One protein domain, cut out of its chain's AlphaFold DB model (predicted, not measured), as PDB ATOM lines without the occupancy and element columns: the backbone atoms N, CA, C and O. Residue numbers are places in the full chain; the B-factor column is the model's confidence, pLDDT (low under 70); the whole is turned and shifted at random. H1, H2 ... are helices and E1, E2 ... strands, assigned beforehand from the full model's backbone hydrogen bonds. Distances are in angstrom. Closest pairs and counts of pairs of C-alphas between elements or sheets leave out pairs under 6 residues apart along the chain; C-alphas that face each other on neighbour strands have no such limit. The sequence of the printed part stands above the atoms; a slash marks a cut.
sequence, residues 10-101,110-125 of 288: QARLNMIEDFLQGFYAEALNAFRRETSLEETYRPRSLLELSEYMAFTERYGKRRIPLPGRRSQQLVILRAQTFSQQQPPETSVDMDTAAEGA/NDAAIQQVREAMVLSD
ATOM      1  N   GLN A  10     -19.469   6.947  16.082       57.00
ATOM      2  CA  GLN A  10     -19.464   5.610  16.671       57.00
ATOM      3  C   GLN A  10     -18.754   4.570  15.797       57.00
ATOM      4  O   GLN A  10     -17.971   3.779  16.304       57.00
ATOM      5  N   ALA A  11     -18.986   4.576  14.485       62.88
ATOM      6  CA  ALA A  11     -18.316   3.644  13.586       62.88
ATOM      7  C   ALA A  11     -16.801   3.914  13.505       62.88
ATOM      8  O   ALA A  11     -16.023   2.969  13.458       62.88
ATOM      9  N   ARG A  12     -16.367   5.181  13.588       66.31
ATOM     10  CA  ARG A  12     -14.934   5.508  13.711       66.31
ATOM     11  C   ARG A  12     -14.331   5.046  15.038       66.31
ATOM     12  O   ARG A  12     -13.204   4.567  15.033       66.31
ATOM     13  N   LEU A  13     -15.061   5.175  16.148       68.81
ATOM     14  CA  LEU A  13     -14.613   4.653  17.442       68.81
ATOM     15  C   LEU A  13     -14.420   3.139  17.397       68.81
ATOM     16  O   LEU A  13     -13.353   2.673  17.769       68.81
ATOM     17  N   ASN A  14     -15.394   2.401  16.860       70.69
ATOM     18  CA  ASN A  14     -15.295   0.948  16.741       70.69
ATOM     19  C   ASN A  14     -14.082   0.533  15.889       70.69
ATOM     20  O   ASN A  14     -13.343  -0.361  16.273       70.69
ATOM     21  N   MET A  15     -13.810   1.232  14.779       74.75
ATOM     22  CA  MET A  15     -12.613   0.965  13.971       74.75
ATOM     23  C   MET A  15     -11.311   1.199  14.753       74.75
ATOM     24  O   MET A  15     -10.358   0.440  14.612       74.75
ATOM     25  N   ILE A  16     -11.249   2.248  15.577       78.31
ATOM     26  CA  ILE A  16     -10.075   2.510  16.421       78.31
ATOM     27  C   ILE A  16      -9.940   1.435  17.506       78.31
ATOM     28  O   ILE A  16      -8.825   1.000  17.786       78.31
ATOM     29  N   GLU A  17     -11.046   1.001  18.107       77.12
ATOM     30  CA  GLU A  17     -11.060  -0.092  19.084       77.12
ATOM     31  C   GLU A  17     -10.552  -1.398  18.465       77.12
ATOM     32  O   GLU A  17      -9.651  -2.013  19.031       77.12
ATOM     33  N   ASP A  18     -11.035  -1.762  17.274       78.62
ATOM     34  CA  ASP A  18     -10.591  -2.949  16.537       78.62
ATOM     35  C   ASP A  18      -9.090  -2.882  16.217       78.62
ATOM     36  O   ASP A  18      -8.352  -3.843  16.448       78.62
ATOM     37  N   PHE A  19      -8.616  -1.723  15.743       85.50
ATOM     38  CA  PHE A  19      -7.196  -1.483  15.495       85.50
ATOM     39  C   PHE A  19      -6.357  -1.671  16.762       85.50
ATOM     40  O   PHE A  19      -5.366  -2.401  16.753       85.50
ATOM     41  N   LEU A  20      -6.751  -1.021  17.861       86.56
ATOM     42  CA  LEU A  20      -6.022  -1.100  19.123       86.56
ATOM     43  C   LEU A  20      -6.034  -2.524  19.675       86.56
ATOM     44  O   LEU A  20      -5.000  -3.002  20.129       86.56
ATOM     45  N   GLN A  21      -7.168  -3.220  19.612       82.50
ATOM     46  CA  GLN A  21      -7.281  -4.603  20.061       82.50
ATOM     47  C   GLN A  21      -6.371  -5.532  19.252       82.50
ATOM     48  O   GLN A  21      -5.678  -6.364  19.843       82.50
ATOM     49  N   GLY A  22      -6.326  -5.359  17.927       82.94
ATOM     50  CA  GLY A  22      -5.396  -6.072  17.054       82.94
ATOM     51  C   GLY A  22      -3.939  -5.792  17.421       82.94
ATOM     52  O   GLY A  22      -3.170  -6.725  17.641       82.94
ATOM     53  N   PHE A  23      -3.585  -4.518  17.591       88.69
ATOM     54  CA  PHE A  23      -2.227  -4.106  17.943       88.69
ATOM     55  C   PHE A  23      -1.782  -4.623  19.322       88.69
ATOM     56  O   PHE A  23      -0.651  -5.074  19.484       88.69
ATOM     57  N   TYR A  24      -2.661  -4.611  20.327       89.81
ATOM     58  CA  TYR A  24      -2.364  -5.207  21.630       89.81
ATOM     59  C   TYR A  24      -2.220  -6.733  21.531       89.81
ATOM     60  O   TYR A  24      -1.326  -7.308  22.144       89.81
ATOM     61  N   ALA A  25      -3.046  -7.423  20.744       86.56
ATOM     62  CA  ALA A  25      -2.880  -8.864  20.547       86.56
ATOM     63  C   ALA A  25      -1.536  -9.204  19.872       86.56
ATOM     64  O   ALA A  25      -0.844 -10.128  20.304       86.56
ATOM     65  N   GLU A  26      -1.144  -8.423  18.863       89.06
ATOM     66  CA  GLU A  26       0.160  -8.492  18.191       89.06
ATOM     67  C   GLU A  26       1.313  -8.278  19.184       89.06
ATOM     68  O   GLU A  26       2.173  -9.147  19.341       89.06
ATOM     69  N   ALA A  27       1.275  -7.178  19.942       90.19
ATOM     70  CA  ALA A  27       2.272  -6.862  20.957       90.19
ATOM     71  C   ALA A  27       2.359  -7.934  22.054       90.19
ATOM     72  O   ALA A  27       3.452  -8.231  22.531       90.19
ATOM     73  N   LEU A  28       1.240  -8.555  22.442       88.12
ATOM     74  CA  LEU A  28       1.227  -9.656  23.410       88.12
ATOM     75  C   LEU A  28       1.904 -10.908  22.849       88.12
ATOM     76  O   LEU A  28       2.632 -11.586  23.572       88.12
ATOM     77  N   ASN A  29       1.702 -11.212  21.568       88.81
ATOM     78  CA  ASN A  29       2.391 -12.321  20.915       88.81
ATOM     79  C   ASN A  29       3.902 -12.061  20.826       88.81
ATOM     80  O   ASN A  29       4.684 -12.951  21.156       88.81
ATOM     81  N   ALA A  30       4.311 -10.842  20.463       88.69
ATOM     82  CA  ALA A  30       5.717 -10.441  20.476       88.69
ATOM     83  C   ALA A  30       6.316 -10.501  21.890       88.69
ATOM     84  O   ALA A  30       7.404 -11.044  22.076       88.69
ATOM     85  N   PHE A  31       5.580 -10.033  22.904       90.62
ATOM     86  CA  PHE A  31       5.999 -10.106  24.302       90.62
ATOM     87  C   PHE A  31       6.268 -11.549  24.719       90.62
ATOM     88  O   PHE A  31       7.345 -11.834  25.237       90.62
ATOM     89  N   ARG A  32       5.337 -12.470  24.432       89.62
ATOM     90  CA  ARG A  32       5.496 -13.899  24.742       89.62
ATOM     91  C   ARG A  32       6.731 -14.495  24.081       89.62
ATOM     92  O   ARG A  32       7.508 -15.158  24.762       89.62
ATOM     93  N   ARG A  33       6.937 -14.227  22.785       87.94
ATOM     94  CA  ARG A  33       8.106 -14.719  22.041       87.94
ATOM     95  C   ARG A  33       9.414 -14.203  22.640       87.94
ATOM     96  O   ARG A  33      10.290 -14.996  22.963       87.94
ATOM     97  N   GLU A  34       9.533 -12.894  22.844       89.50
ATOM     98  CA  GLU A  34      10.783 -12.266  23.296       89.50
ATOM     99  C   GLU A  34      11.135 -12.570  24.755       89.50
ATOM    100  O   GLU A  34      12.307 -12.552  25.127       89.50
ATOM    101  N   THR A  35      10.135 -12.864  25.583       88.38
ATOM    102  CA  THR A  35      10.333 -13.230  26.995       88.38
ATOM    103  C   THR A  35      10.248 -14.735  27.244       88.38
ATOM    104  O   THR A  35      10.357 -15.167  28.389       88.38
ATOM    105  N   SER A  36      10.110 -15.545  26.184       90.88
ATOM    106  CA  SER A  36       9.977 -17.008  26.263       90.88
ATOM    107  C   SER A  36       8.836 -17.471  27.185       90.88
ATOM    108  O   SER A  36       8.969 -18.455  27.913       90.88
ATOM    109  N   LEU A  37       7.713 -16.749  27.175       90.38
ATOM    110  CA  LEU A  37       6.504 -17.108  27.918       90.38
ATOM    111  C   LEU A  37       5.623 -18.059  27.103       90.38
ATOM    112  O   LEU A  37       5.656 -18.079  25.874       90.38
ATOM    113  N   GLU A  38       4.777 -18.814  27.800       88.50
ATOM    114  CA  GLU A  38       3.811 -19.716  27.172       88.50
ATOM    115  C   GLU A  38       2.820 -18.973  26.259       88.50
ATOM    116  O   GLU A  38       2.403 -17.847  26.541       88.50
ATOM    117  N   GLU A  39       2.337 -19.641  25.210       82.94
ATOM    118  CA  GLU A  39       1.322 -19.092  24.294       82.94
ATOM    119  C   GLU A  39       0.022 -18.693  25.009       82.94
ATOM    120  O   GLU A  39      -0.671 -17.754  24.614       82.94
ATOM    121  N   THR A  40      -0.306 -19.377  26.105       84.81
ATOM    122  CA  THR A  40      -1.483 -19.096  26.932       84.81
ATOM    123  C   THR A  40      -1.264 -17.992  27.959       84.81
ATOM    124  O   THR A  40      -2.213 -17.621  28.658       84.81
ATOM    125  N   TYR A  41      -0.050 -17.443  28.062       90.19
ATOM    126  CA  TYR A  41       0.263 -16.385  29.011       90.19
ATOM    127  C   TYR A  41      -0.656 -15.183  28.803       90.19
ATOM    128  O   TYR A  41      -0.823 -14.676  27.691       90.19
ATOM    129  N   ARG A  42      -1.246 -14.701  29.892       87.75
ATOM    130  CA  ARG A  42      -1.961 -13.428  29.947       87.75
ATOM    131  C   ARG A  42      -1.588 -12.759  31.262       87.75
ATOM    132  O   ARG A  42      -1.522 -13.487  32.251       87.75
ATOM    133  N   PRO A  43      -1.409 -11.431  31.300       89.69
ATOM    134  CA  PRO A  43      -1.169 -10.730  32.553       89.69
ATOM    135  C   PRO A  43      -2.305 -10.997  33.552       89.69
ATOM    136  O   PRO A  43      -3.473 -10.756  33.240       89.69
ATOM    137  N   ARG A  44      -1.980 -11.525  34.734       92.88
ATOM    138  CA  ARG A  44      -2.926 -11.817  35.830       92.88
ATOM    139  C   ARG A  44      -2.714 -10.920  37.041       92.88
ATOM    140  O   ARG A  44      -3.626 -10.778  37.853       92.88
ATOM    141  N   SER A  45      -1.536 -10.317  37.164       94.50
ATOM    142  CA  SER A  45      -1.216  -9.344  38.208       94.50
ATOM    143  C   SER A  45      -1.019  -7.938  37.635       94.50
ATOM    144  O   SER A  45      -0.759  -7.756  36.445       94.50
ATOM    145  N   LEU A  46      -1.128  -6.916  38.490       93.69
ATOM    146  CA  LEU A  46      -0.841  -5.530  38.099       93.69
ATOM    147  C   LEU A  46       0.615  -5.346  37.651       93.69
ATOM    148  O   LEU A  46       0.877  -4.539  36.764       93.69
ATOM    149  N   LEU A  47       1.541  -6.106  38.244       94.81
ATOM    150  CA  LEU A  47       2.952  -6.077  37.875       94.81
ATOM    151  C   LEU A  47       3.145  -6.620  36.454       94.81
ATOM    152  O   LEU A  47       3.663  -5.905  35.603       94.81
ATOM    153  N   GLU A  48       2.615  -7.807  36.169       92.38
ATOM    154  CA  GLU A  48       2.641  -8.402  34.826       92.38
ATOM    155  C   GLU A  48       1.965  -7.500  33.783       92.38
ATOM    156  O   GLU A  48       2.445  -7.360  32.658       92.38
ATOM    157  N   LEU A  49       0.859  -6.844  34.155       93.50
ATOM    158  CA  LEU A  49       0.185  -5.898  33.270       93.50
ATOM    159  C   LEU A  49       1.081  -4.691  32.980       93.50
ATOM    160  O   LEU A  49       1.168  -4.267  31.832       93.50
ATOM    161  N   SER A  50       1.758  -4.145  33.990       92.25
ATOM    162  CA  SER A  50       2.680  -3.021  33.798       92.25
ATOM    163  C   SER A  50       3.876  -3.381  32.918       92.25
ATOM    164  O   SER A  50       4.261  -2.578  32.070       92.25
ATOM    165  N   GLU A  51       4.417  -4.594  33.056       94.06
ATOM    166  CA  GLU A  51       5.520  -5.096  32.231       94.06
ATOM    167  C   GLU A  51       5.088  -5.232  30.773       94.06
ATOM    168  O   GLU A  51       5.757  -4.728  29.868       94.06
ATOM    169  N   TYR A  52       3.918  -5.830  30.550       94.56
ATOM    170  CA  TYR A  52       3.321  -5.941  29.228       94.56
ATOM    171  C   TYR A  52       3.010  -4.567  28.604       94.56
ATOM    172  O   TYR A  52       3.305  -4.339  27.428       94.56
ATOM    173  N   MET A  53       2.462  -3.618  29.368       94.19
ATOM    174  CA  MET A  53       2.165  -2.269  28.866       94.19
ATOM    175  C   MET A  53       3.446  -1.493  28.529       94.19
ATOM    176  O   MET A  53       3.514  -0.850  27.480       94.19
ATOM    177  N   ALA A  54       4.486  -1.600  29.362       92.88
ATOM    178  CA  ALA A  54       5.793  -1.002  29.093       92.88
ATOM    179  C   ALA A  54       6.459  -1.626  27.855       92.88
ATOM    180  O   ALA A  54       7.019  -0.916  27.014       92.88
ATOM    181  N   PHE A  55       6.358  -2.950  27.700       94.44
ATOM    182  CA  PHE A  55       6.805  -3.636  26.494       94.44
ATOM    183  C   PHE A  55       6.051  -3.139  25.260       94.44
ATOM    184  O   PHE A  55       6.686  -2.788  24.270       94.44
ATOM    185  N   THR A  56       4.721  -3.052  25.328       92.69
ATOM    186  CA  THR A  56       3.868  -2.622  24.210       92.69
ATOM    187  C   THR A  56       4.220  -1.213  23.737       92.69
ATOM    188  O   THR A  56       4.312  -0.962  22.534       92.69
ATOM    189  N   GLU A  57       4.494  -0.294  24.667       90.19
ATOM    190  CA  GLU A  57       4.958   1.053  24.329       90.19
ATOM    191  C   GLU A  57       6.287   1.014  23.558       90.19
ATOM    192  O   GLU A  57       6.442   1.679  22.527       90.19
ATOM    193  N   ARG A  58       7.255   0.221  24.035       88.19
ATOM    194  CA  ARG A  58       8.554   0.061  23.369       88.19
ATOM    195  C   ARG A  58       8.405  -0.611  22.005       88.19
ATOM    196  O   ARG A  58       9.062  -0.181  21.057       88.19
ATOM    197  N   TYR A  59       7.551  -1.626  21.911       90.06
ATOM    198  CA  TYR A  59       7.257  -2.385  20.702       90.06
ATOM    199  C   TYR A  59       6.672  -1.479  19.613       90.06
ATOM    200  O   TYR A  59       7.248  -1.370  18.534       90.06
ATOM    201  N   GLY A  60       5.633  -0.699  19.925       85.81
ATOM    202  CA  GLY A  60       5.043   0.242  18.965       85.81
ATOM    203  C   GLY A  60       5.987   1.352  18.505       85.81
ATOM    204  O   GLY A  60       5.874   1.836  17.378       85.81
ATOM    205  N   LYS A  61       6.955   1.739  19.346       87.06
ATOM    206  CA  LYS A  61       7.972   2.752  19.025       87.06
ATOM    207  C   LYS A  61       9.150   2.218  18.202       87.06
ATOM    208  O   LYS A  61       9.973   3.042  17.786       87.06
ATOM    209  N   ARG A  62       9.258   0.901  17.963       85.25
ATOM    210  CA  ARG A  62      10.331   0.310  17.143       85.25
ATOM    211  C   ARG A  62      10.336   0.911  15.747       85.25
ATOM    212  O   ARG A  62       9.281   1.153  15.166       85.25
ATOM    213  N   ARG A  63      11.533   1.185  15.233       78.69
ATOM    214  CA  ARG A  63      11.735   1.789  13.915       78.69
ATOM    215  C   ARG A  63      11.921   0.690  12.878       78.69
ATOM    216  O   ARG A  63      12.859  -0.089  12.986       78.69
ATOM    217  N   ILE A  64      11.060   0.689  11.870       76.00
ATOM    218  CA  ILE A  64      11.151  -0.163  10.690       76.00
ATOM    219  C   ILE A  64      11.924   0.606   9.615       76.00
ATOM    220  O   ILE A  64      11.506   1.716   9.257       76.00
ATOM    221  N   PRO A  65      13.063   0.088   9.127       67.88
ATOM    222  CA  PRO A  65      13.783   0.699   8.020       67.88
ATOM    223  C   PRO A  65      12.989   0.524   6.719       67.88
ATOM    224  O   PRO A  65      12.614  -0.583   6.345       67.88
ATOM    225  N   LEU A  66      12.755   1.630   6.020       67.75
ATOM    226  CA  LEU A  66      12.083   1.691   4.724       67.75
ATOM    227  C   LEU A  66      13.096   2.073   3.622       67.75
ATOM    228  O   LEU A  66      14.146   2.666   3.913       67.75
ATOM    229  N   PRO A  67      12.806   1.783   2.341       49.53
ATOM    230  CA  PRO A  67      13.667   2.180   1.227       49.53
ATOM    231  C   PRO A  67      13.938   3.687   1.204       49.53
ATOM    232  O   PRO A  67      13.087   4.501   1.558       49.53
ATOM    233  N   GLY A  68      15.132   4.075   0.752       57.03
ATOM    234  CA  GLY A  68      15.507   5.490   0.644       57.03
ATOM    235  C   GLY A  68      15.947   6.140   1.961       57.03
ATOM    236  O   GLY A  68      15.768   7.344   2.126       57.03
ATOM    237  N   ARG A  69      16.536   5.360   2.885       50.09
ATOM    238  CA  ARG A  69      17.036   5.805   4.209       50.09
ATOM    239  C   ARG A  69      15.956   6.383   5.132       50.09
ATOM    240  O   ARG A  69      16.261   7.163   6.029       50.09
ATOM    241  N   ARG A  70      14.692   6.016   4.924       58.88
ATOM    242  CA  ARG A  70      13.591   6.418   5.806       58.88
ATOM    243  C   ARG A  70      13.413   5.366   6.895       58.88
ATOM    244  O   ARG A  70      13.696   4.194   6.677       58.88
ATOM    245  N   SER A  71      12.957   5.769   8.075       74.44
ATOM    246  CA  SER A  71      12.580   4.825   9.129       74.44
ATOM    247  C   SER A  71      11.323   5.303   9.835       74.44
ATOM    248  O   SER A  71      11.212   6.475  10.203       74.44
ATOM    249  N   GLN A  72      10.371   4.405  10.051       73.69
ATOM    250  CA  GLN A  72       9.063   4.755  10.603       73.69
ATOM    251  C   GLN A  72       8.731   3.887  11.809       73.69
ATOM    252  O   GLN A  72       9.246   2.783  11.939       73.69
ATOM    253  N   GLN A  73       7.929   4.400  12.740       80.56
ATOM    254  CA  GLN A  73       7.535   3.624  13.916       80.56
ATOM    255  C   GLN A  73       6.489   2.569  13.545       80.56
ATOM    256  O   GLN A  73       5.559   2.881  12.799       80.56
ATOM    257  N   LEU A  74       6.611   1.364  14.109       83.00
ATOM    258  CA  LEU A  74       5.718   0.231  13.848       83.00
ATOM    259  C   LEU A  74       4.243   0.607  14.025       83.00
ATOM    260  O   LEU A  74       3.437   0.362  13.136       83.00
ATOM    261  N   VAL A  75       3.886   1.288  15.118       83.69
ATOM    262  CA  VAL A  75       2.490   1.685  15.370       83.69
ATOM    263  C   VAL A  75       1.934   2.631  14.295       83.69
ATOM    264  O   VAL A  75       0.755   2.562  13.956       83.69
ATOM    265  N   ILE A  76       2.779   3.495  13.721       80.19
ATOM    266  CA  ILE A  76       2.369   4.414  12.650       80.19
ATOM    267  C   ILE A  76       2.175   3.631  11.351       80.19
ATOM    268  O   ILE A  76       1.190   3.849  10.650       80.19
ATOM    269  N   LEU A  77       3.083   2.696  11.061       79.94
ATOM    270  CA  LEU A  77       2.986   1.814   9.903       79.94
ATOM    271  C   LEU A  77       1.691   0.986   9.956       79.94
ATOM    272  O   LEU A  77       0.913   0.971   9.004       79.94
ATOM    273  N   ARG A  78       1.386   0.395  11.116       79.88
ATOM    274  CA  ARG A  78       0.145  -0.355  11.366       79.88
ATOM    275  C   ARG A  78      -1.097   0.509  11.179       79.88
ATOM    276  O   ARG A  78      -2.044   0.083  10.526       79.88
ATOM    277  N   ALA A  79      -1.087   1.733  11.704       81.12
ATOM    278  CA  ALA A  79      -2.211   2.655  11.555       81.12
ATOM    279  C   ALA A  79      -2.462   3.038  10.085       81.12
ATOM    280  O   ALA A  79      -3.614   3.139   9.664       81.12
ATOM    281  N   GLN A  80      -1.402   3.212   9.289       72.69
ATOM    282  CA  GLN A  80      -1.514   3.469   7.848       72.69
ATOM    283  C   GLN A  80      -2.103   2.266   7.105       72.69
ATOM    284  O   GLN A  80      -3.054   2.422   6.345       72.69
ATOM    285  N   THR A  81      -1.592   1.071   7.396       70.94
ATOM    286  CA  THR A  81      -2.046  -0.211   6.831       70.94
ATOM    287  C   THR A  81      -3.530  -0.453   7.120       70.94
ATOM    288  O   THR A  81      -4.309  -0.767   6.220       70.94
ATOM    289  N   PHE A  82      -3.944  -0.213   8.369       75.19
ATOM    290  CA  PHE A  82      -5.333  -0.310   8.812       75.19
ATOM    291  C   PHE A  82      -6.236   0.715   8.114       75.19
ATOM    292  O   PHE A  82      -7.307   0.367   7.618       75.19
ATOM    293  N   SER A  83      -5.791   1.971   8.011       66.88
ATOM    294  CA  SER A  83      -6.529   3.024   7.305       66.88
ATOM    295  C   SER A  83      -6.709   2.724   5.815       66.88
ATOM    296  O   SER A  83      -7.685   3.181   5.224       66.88
ATOM    297  N   GLN A  84      -5.772   1.992   5.211       63.41
ATOM    298  CA  GLN A  84      -5.794   1.608   3.801       63.41
ATOM    299  C   GLN A  84      -6.464   0.243   3.555       63.41
ATOM    300  O   GLN A  84      -6.538  -0.183   2.407       63.41
ATOM    301  N   GLN A  85      -6.969  -0.429   4.601       65.12
ATOM    302  CA  GLN A  85      -7.572  -1.771   4.527       65.12
ATOM    303  C   GLN A  85      -6.678  -2.799   3.813       65.12
ATOM    304  O   GLN A  85      -7.167  -3.651   3.070       65.12
ATOM    305  N   GLN A  86      -5.360  -2.706   4.002       55.94
ATOM    306  CA  GLN A  86      -4.446  -3.631   3.342       55.94
ATOM    307  C   GLN A  86      -4.632  -5.071   3.863       55.94
ATOM    308  O   GLN A  86      -5.073  -5.260   5.003       55.94
ATOM    309  N   PRO A  87      -4.305  -6.089   3.044       58.56
ATOM    310  CA  PRO A  87      -4.460  -7.487   3.420       58.56
ATOM    311  C   PRO A  87      -3.712  -7.842   4.716       58.56
ATOM    312  O   PRO A  87      -2.675  -7.248   5.024       58.56
ATOM    313  N   PRO A  88      -4.179  -8.866   5.452       55.56
ATOM    314  CA  PRO A  88      -3.501  -9.352   6.653       55.56
ATOM    315  C   PRO A  88      -2.076  -9.856   6.375       55.56
ATOM    316  O   PRO A  88      -1.254  -9.865   7.284       55.56
ATOM    317  N   GLU A  89      -1.754 -10.224   5.138       51.72
ATOM    318  CA  GLU A  89      -0.413 -10.651   4.715       51.72
ATOM    319  C   GLU A  89       0.624  -9.535   4.915       51.72
ATOM    320  O   GLU A  89       1.633  -9.757   5.580       51.72
ATOM    321  N   THR A  90       0.308  -8.296   4.514       57.12
ATOM    322  CA  THR A  90       1.169  -7.122   4.746       57.12
ATOM    323  C   THR A  90       1.441  -6.897   6.236       57.12
ATOM    324  O   THR A  90       2.489  -6.390   6.630       57.12
ATOM    325  N   SER A  91       0.486  -7.285   7.081       58.06
ATOM    326  CA  SER A  91       0.577  -7.172   8.531       58.06
ATOM    327  C   SER A  91       1.534  -8.222   9.125       58.06
ATOM    328  O   SER A  91       2.280  -7.909  10.047       58.06
ATOM    329  N   VAL A  92       1.586  -9.441   8.582       56.84
ATOM    330  CA  VAL A  92       2.513 -10.491   9.047       56.84
ATOM    331  C   VAL A  92       3.952 -10.110   8.718       56.84
ATOM    332  O   VAL A  92       4.841 -10.203   9.561       56.84
ATOM    333  N   ASP A  93       4.181  -9.584   7.523       57.78
ATOM    334  CA  ASP A  93       5.529  -9.240   7.093       57.78
ATOM    335  C   ASP A  93       6.116  -8.027   7.856       57.78
ATOM    336  O   ASP A  93       7.328  -7.928   8.072       57.78
ATOM    337  N   MET A  94       5.264  -7.101   8.322       62.25
ATOM    338  CA  MET A  94       5.670  -5.993   9.200       62.25
ATOM    339  C   MET A  94       6.119  -6.468  10.586       62.25
ATOM    340  O   MET A  94       7.018  -5.851  11.162       62.25
ATOM    341  N   ASP A  95       5.539  -7.557  11.105       63.16
ATOM    342  CA  ASP A  95       5.972  -8.163  12.371       63.16
ATOM    343  C   ASP A  95       7.397  -8.680  12.231       63.16
ATOM    344  O   ASP A  95       8.272  -8.344  13.030       63.16
ATOM    345  N   THR A  96       7.656  -9.414  11.150       63.94
ATOM    346  CA  THR A  96       8.980  -9.956  10.844       63.94
ATOM    347  C   THR A  96      10.014  -8.845  10.640       63.94
ATOM    348  O   THR A  96      11.141  -8.939  11.126       63.94
ATOM    349  N   ALA A  97       9.635  -7.735   9.996       60.84
ATOM    350  CA  ALA A  97      10.510  -6.571   9.839       60.84
ATOM    351  C   ALA A  97      10.797  -5.838  11.168       60.84
ATOM    352  O   ALA A  97      11.879  -5.269  11.340       60.84
ATOM    353  N   ALA A  98       9.854  -5.846  12.118       59.88
ATOM    354  CA  ALA A  98      10.001  -5.226  13.439       59.88
ATOM    355  C   ALA A  98      10.881  -6.021  14.408       59.88
ATOM    356  O   ALA A  98      11.363  -5.466  15.404       59.88
ATOM    357  N   GLU A  99      11.065  -7.308  14.134       62.91
ATOM    358  CA  GLU A  99      11.772  -8.243  15.004       62.91
ATOM    359  C   GLU A  99      13.295  -8.186  14.866       62.91
ATOM    360  O   GLU A  99      13.967  -8.596  15.800       62.91
ATOM    361  N   GLY A 100      13.841  -7.609  13.787       53.19
ATOM    362  CA  GLY A 100      15.271  -7.295  13.654       53.19
ATOM    363  C   GLY A 100      16.208  -8.484  13.919       53.19
ATOM    364  O   GLY A 100      16.622  -8.710  15.049       53.19
ATOM    365  N   ALA A 101      16.584  -9.200  12.855       41.94
ATOM    366  CA  ALA A 101      17.499 -10.347  12.829       41.94
ATOM    367  C   ALA A 101      18.491 -10.473  14.009       41.94
ATOM    368  O   ALA A 101      19.386  -9.642  14.184       41.94
ATOM    369  N   ASN A 110      14.081 -14.649   3.763       50.91
ATOM    370  CA  ASN A 110      13.699 -13.498   4.592       50.91
ATOM    371  C   ASN A 110      13.735 -12.155   3.831       50.91
ATOM    372  O   ASN A 110      12.969 -11.241   4.121       50.91
ATOM    373  N   ASP A 111      14.593 -12.042   2.811       51.38
ATOM    374  CA  ASP A 111      14.706 -10.826   1.992       51.38
ATOM    375  C   ASP A 111      13.498 -10.669   1.048       51.38
ATOM    376  O   ASP A 111      13.083  -9.556   0.746       51.38
ATOM    377  N   ALA A 112      12.866 -11.780   0.647       48.88
ATOM    378  CA  ALA A 112      11.708 -11.774  -0.246       48.88
ATOM    379  C   ALA A 112      10.435 -11.233   0.427       48.88
ATOM    380  O   ALA A 112       9.718 -10.462  -0.200       48.88
ATOM    381  N   ALA A 113      10.177 -11.565   1.698       49.28
ATOM    382  CA  ALA A 113       9.034 -11.031   2.452       49.28
ATOM    383  C   ALA A 113       9.197  -9.524   2.730       49.28
ATOM    384  O   ALA A 113       8.297  -8.722   2.481       49.28
ATOM    385  N   ILE A 114      10.408  -9.106   3.121       53.91
ATOM    386  CA  ILE A 114      10.759  -7.686   3.281       53.91
ATOM    387  C   ILE A 114      10.621  -6.938   1.946       53.91
ATOM    388  O   ILE A 114      10.163  -5.794   1.917       53.91
ATOM    389  N   GLN A 115      11.005  -7.568   0.835       52.12
ATOM    390  CA  GLN A 115      10.883  -7.019  -0.513       52.12
ATOM    391  C   GLN A 115       9.422  -6.984  -1.007       52.12
ATOM    392  O   GLN A 115       9.049  -6.051  -1.712       52.12
ATOM    393  N   GLN A 116       8.565  -7.920  -0.596       52.97
ATOM    394  CA  GLN A 116       7.141  -7.932  -0.949       52.97
ATOM    395  C   GLN A 116       6.344  -6.863  -0.198       52.97
ATOM    396  O   GLN A 116       5.583  -6.143  -0.840       52.97
ATOM    397  N   VAL A 117       6.590  -6.641   1.101       53.62
ATOM    398  CA  VAL A 117       6.062  -5.450   1.808       53.62
ATOM    399  C   VAL A 117       6.512  -4.187   1.112       53.62
ATOM    400  O   VAL A 117       5.731  -3.264   0.892       53.62
ATOM    401  N   ARG A 118       7.793  -4.149   0.742       53.19
ATOM    402  CA  ARG A 118       8.409  -3.013   0.071       53.19
ATOM    403  C   ARG A 118       7.736  -2.705  -1.265       53.19
ATOM    404  O   ARG A 118       7.506  -1.538  -1.557       53.19
ATOM    405  N   GLU A 119       7.412  -3.721  -2.055       53.47
ATOM    406  CA  GLU A 119       6.750  -3.574  -3.353       53.47
ATOM    407  C   GLU A 119       5.249  -3.280  -3.206       53.47
ATOM    408  O   GLU A 119       4.738  -2.384  -3.876       53.47
ATOM    409  N   ALA A 120       4.557  -3.939  -2.272       50.84
ATOM    410  CA  ALA A 120       3.146  -3.694  -1.979       50.84
ATOM    411  C   ALA A 120       2.899  -2.269  -1.453       50.84
ATOM    412  O   ALA A 120       1.946  -1.619  -1.882       50.84
ATOM    413  N   MET A 121       3.793  -1.742  -0.606       48.34
ATOM    414  CA  MET A 121       3.730  -0.359  -0.115       48.34
ATOM    415  C   MET A 121       3.977   0.685  -1.214       48.34
ATOM    416  O   MET A 121       3.417   1.776  -1.147       48.34
ATOM    417  N   VAL A 122       4.799   0.372  -2.224       49.31
ATOM    418  CA  VAL A 122       5.051   1.258  -3.380       49.31
ATOM    419  C   VAL A 122       3.855   1.286  -4.337       49.31
ATOM    420  O   VAL A 122       3.599   2.302  -4.977       49.31
ATOM    421  N   LEU A 123       3.102   0.187  -4.432       44.72
ATOM    422  CA  LEU A 123       1.933   0.074  -5.309       44.72
ATOM    423  C   LEU A 123       0.647   0.655  -4.692       44.72
ATOM    424  O   LEU A 123      -0.277   0.991  -5.432       44.72
ATOM    425  N   SER A 124       0.581   0.821  -3.365       43.09
ATOM    426  CA  SER A 124      -0.590   1.336  -2.636       43.09
ATOM    427  C   SER A 124      -0.682   2.869  -2.524       43.09
ATOM    428  O   SER A 124      -1.520   3.368  -1.777       43.09
ATOM    429  N   ASP A 125       0.129   3.633  -3.263       42.06
ATOM    430  CA  ASP A 125       0.111   5.113  -3.277       42.06
ATOM    431  C   ASP A 125      -1.161   5.721  -3.933       42.06
ATOM    432  O   ASP A 125      -1.229   6.920  -4.210       42.06
TER     433      ASP A 125
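Overview. This is residues 10 to 101 and 110 to 125 of the 288 residues of an uncharacterized protein of Moorea sp. SIO2C4 (UniProt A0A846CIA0). A long helix, H1, is crossed at about a right angle by H2, and the helical hairpin of H3 and H4 lies beside it, with H3 packing on H1 and H5 crossing H4 on the side away from H1. A small strand hairpin, E1 and E2, follows H2 and lies by the first residue of H3 and the last residues of H4, while residues 44 to 50 at the other end of H2 stick out. The printed part has 108 residues, with five named helices and two named strands in the order H1, H2, E1, E2, H3, H4, H5; the class is mostly helix, and the sheet of E1 and E2 is antiparallel. It is compact, with a radius of gyration of the C-alphas of 14.8 A, and its spans of 44 by 40 by 22 A make it only just flat.

Arrangement. H1, residues 10 to 35, touches H2, residues 46 to 60, with its residues 24 to 31 alone; the closest C-alphas, of Ala 27 and Thr 56, are 5.6 A apart, and the lines are about perpendicular at 78 degrees. E1, residues 63 to 66, and E2, residues 70 to 73, form a hairpin, antiparallel at 145 degrees; N 64 and O 72 are within hydrogen-bond range at 2.8 A, as are N 72 and O 64 at 3.0 A. H3, residues 74 to 83, is the hub, touching three helices. With H1 its closest C-alphas are Phe 19 and Phe 82, 7.0 A apart; they run opposite ways at a tilt of 36 degrees, only just steep. H2 and H3 only just touch, only at their ends, with 3 pairs of C-alphas within 8 A, the closest being Gly 60 and Val 75 at 4.6 A. H3 and H4, residues 88 to 99, touch and form a helical hairpin, opposite ways at a shallow tilt of 8 degrees, with the closest C-alphas, of Leu 74 and Ala 98, 6.9 A apart. The C-alphas of Ile 64 in E1 and Ala 98 in H4 are their closest, 5.9 A apart. H1 and H4 are near each other. H5, residues 110 to 123, touches H4 at a steep tilt of 54 degrees, opposite ways, closest at the C-alphas of Thr 90 and Val 117, 5.9 A apart. H5 is apart from H1, H2 and H3. In H1, H2, H3, H4 and H5 every O i to N i+4 pair is within hydrogen-bond range.

Along the chain. H1 begins at C-alpha 10 (-19.464, 5.610, 16.671) and is 36.7 A long from first to last C-alpha. H2 is 20.8 A long and ends at C-alpha 60 (5.043, 0.242, 18.965). E1 measures 9.2 A, E2 10.5 A, H3 14.2 A and H4 17.4 A. H5 is 20.5 A long and ends at C-alpha 123 (1.933, 0.074, -5.309).

Size, cuts and confidence. The two C-alphas farthest apart, of Ser 45 and Leu 123, are 44.6 A apart. Residues 102 to 109 are not printed, in the link across the cut from H4 to H5, and C-alphas 101 and 110 are 9.6 A apart. Of the links that are printed whole, none is long. The mean pLDDT of the printed part is 73.4, and it is under 70 at residues 10 to 13, 65 to 70, 83 to 101 and 110 to 125.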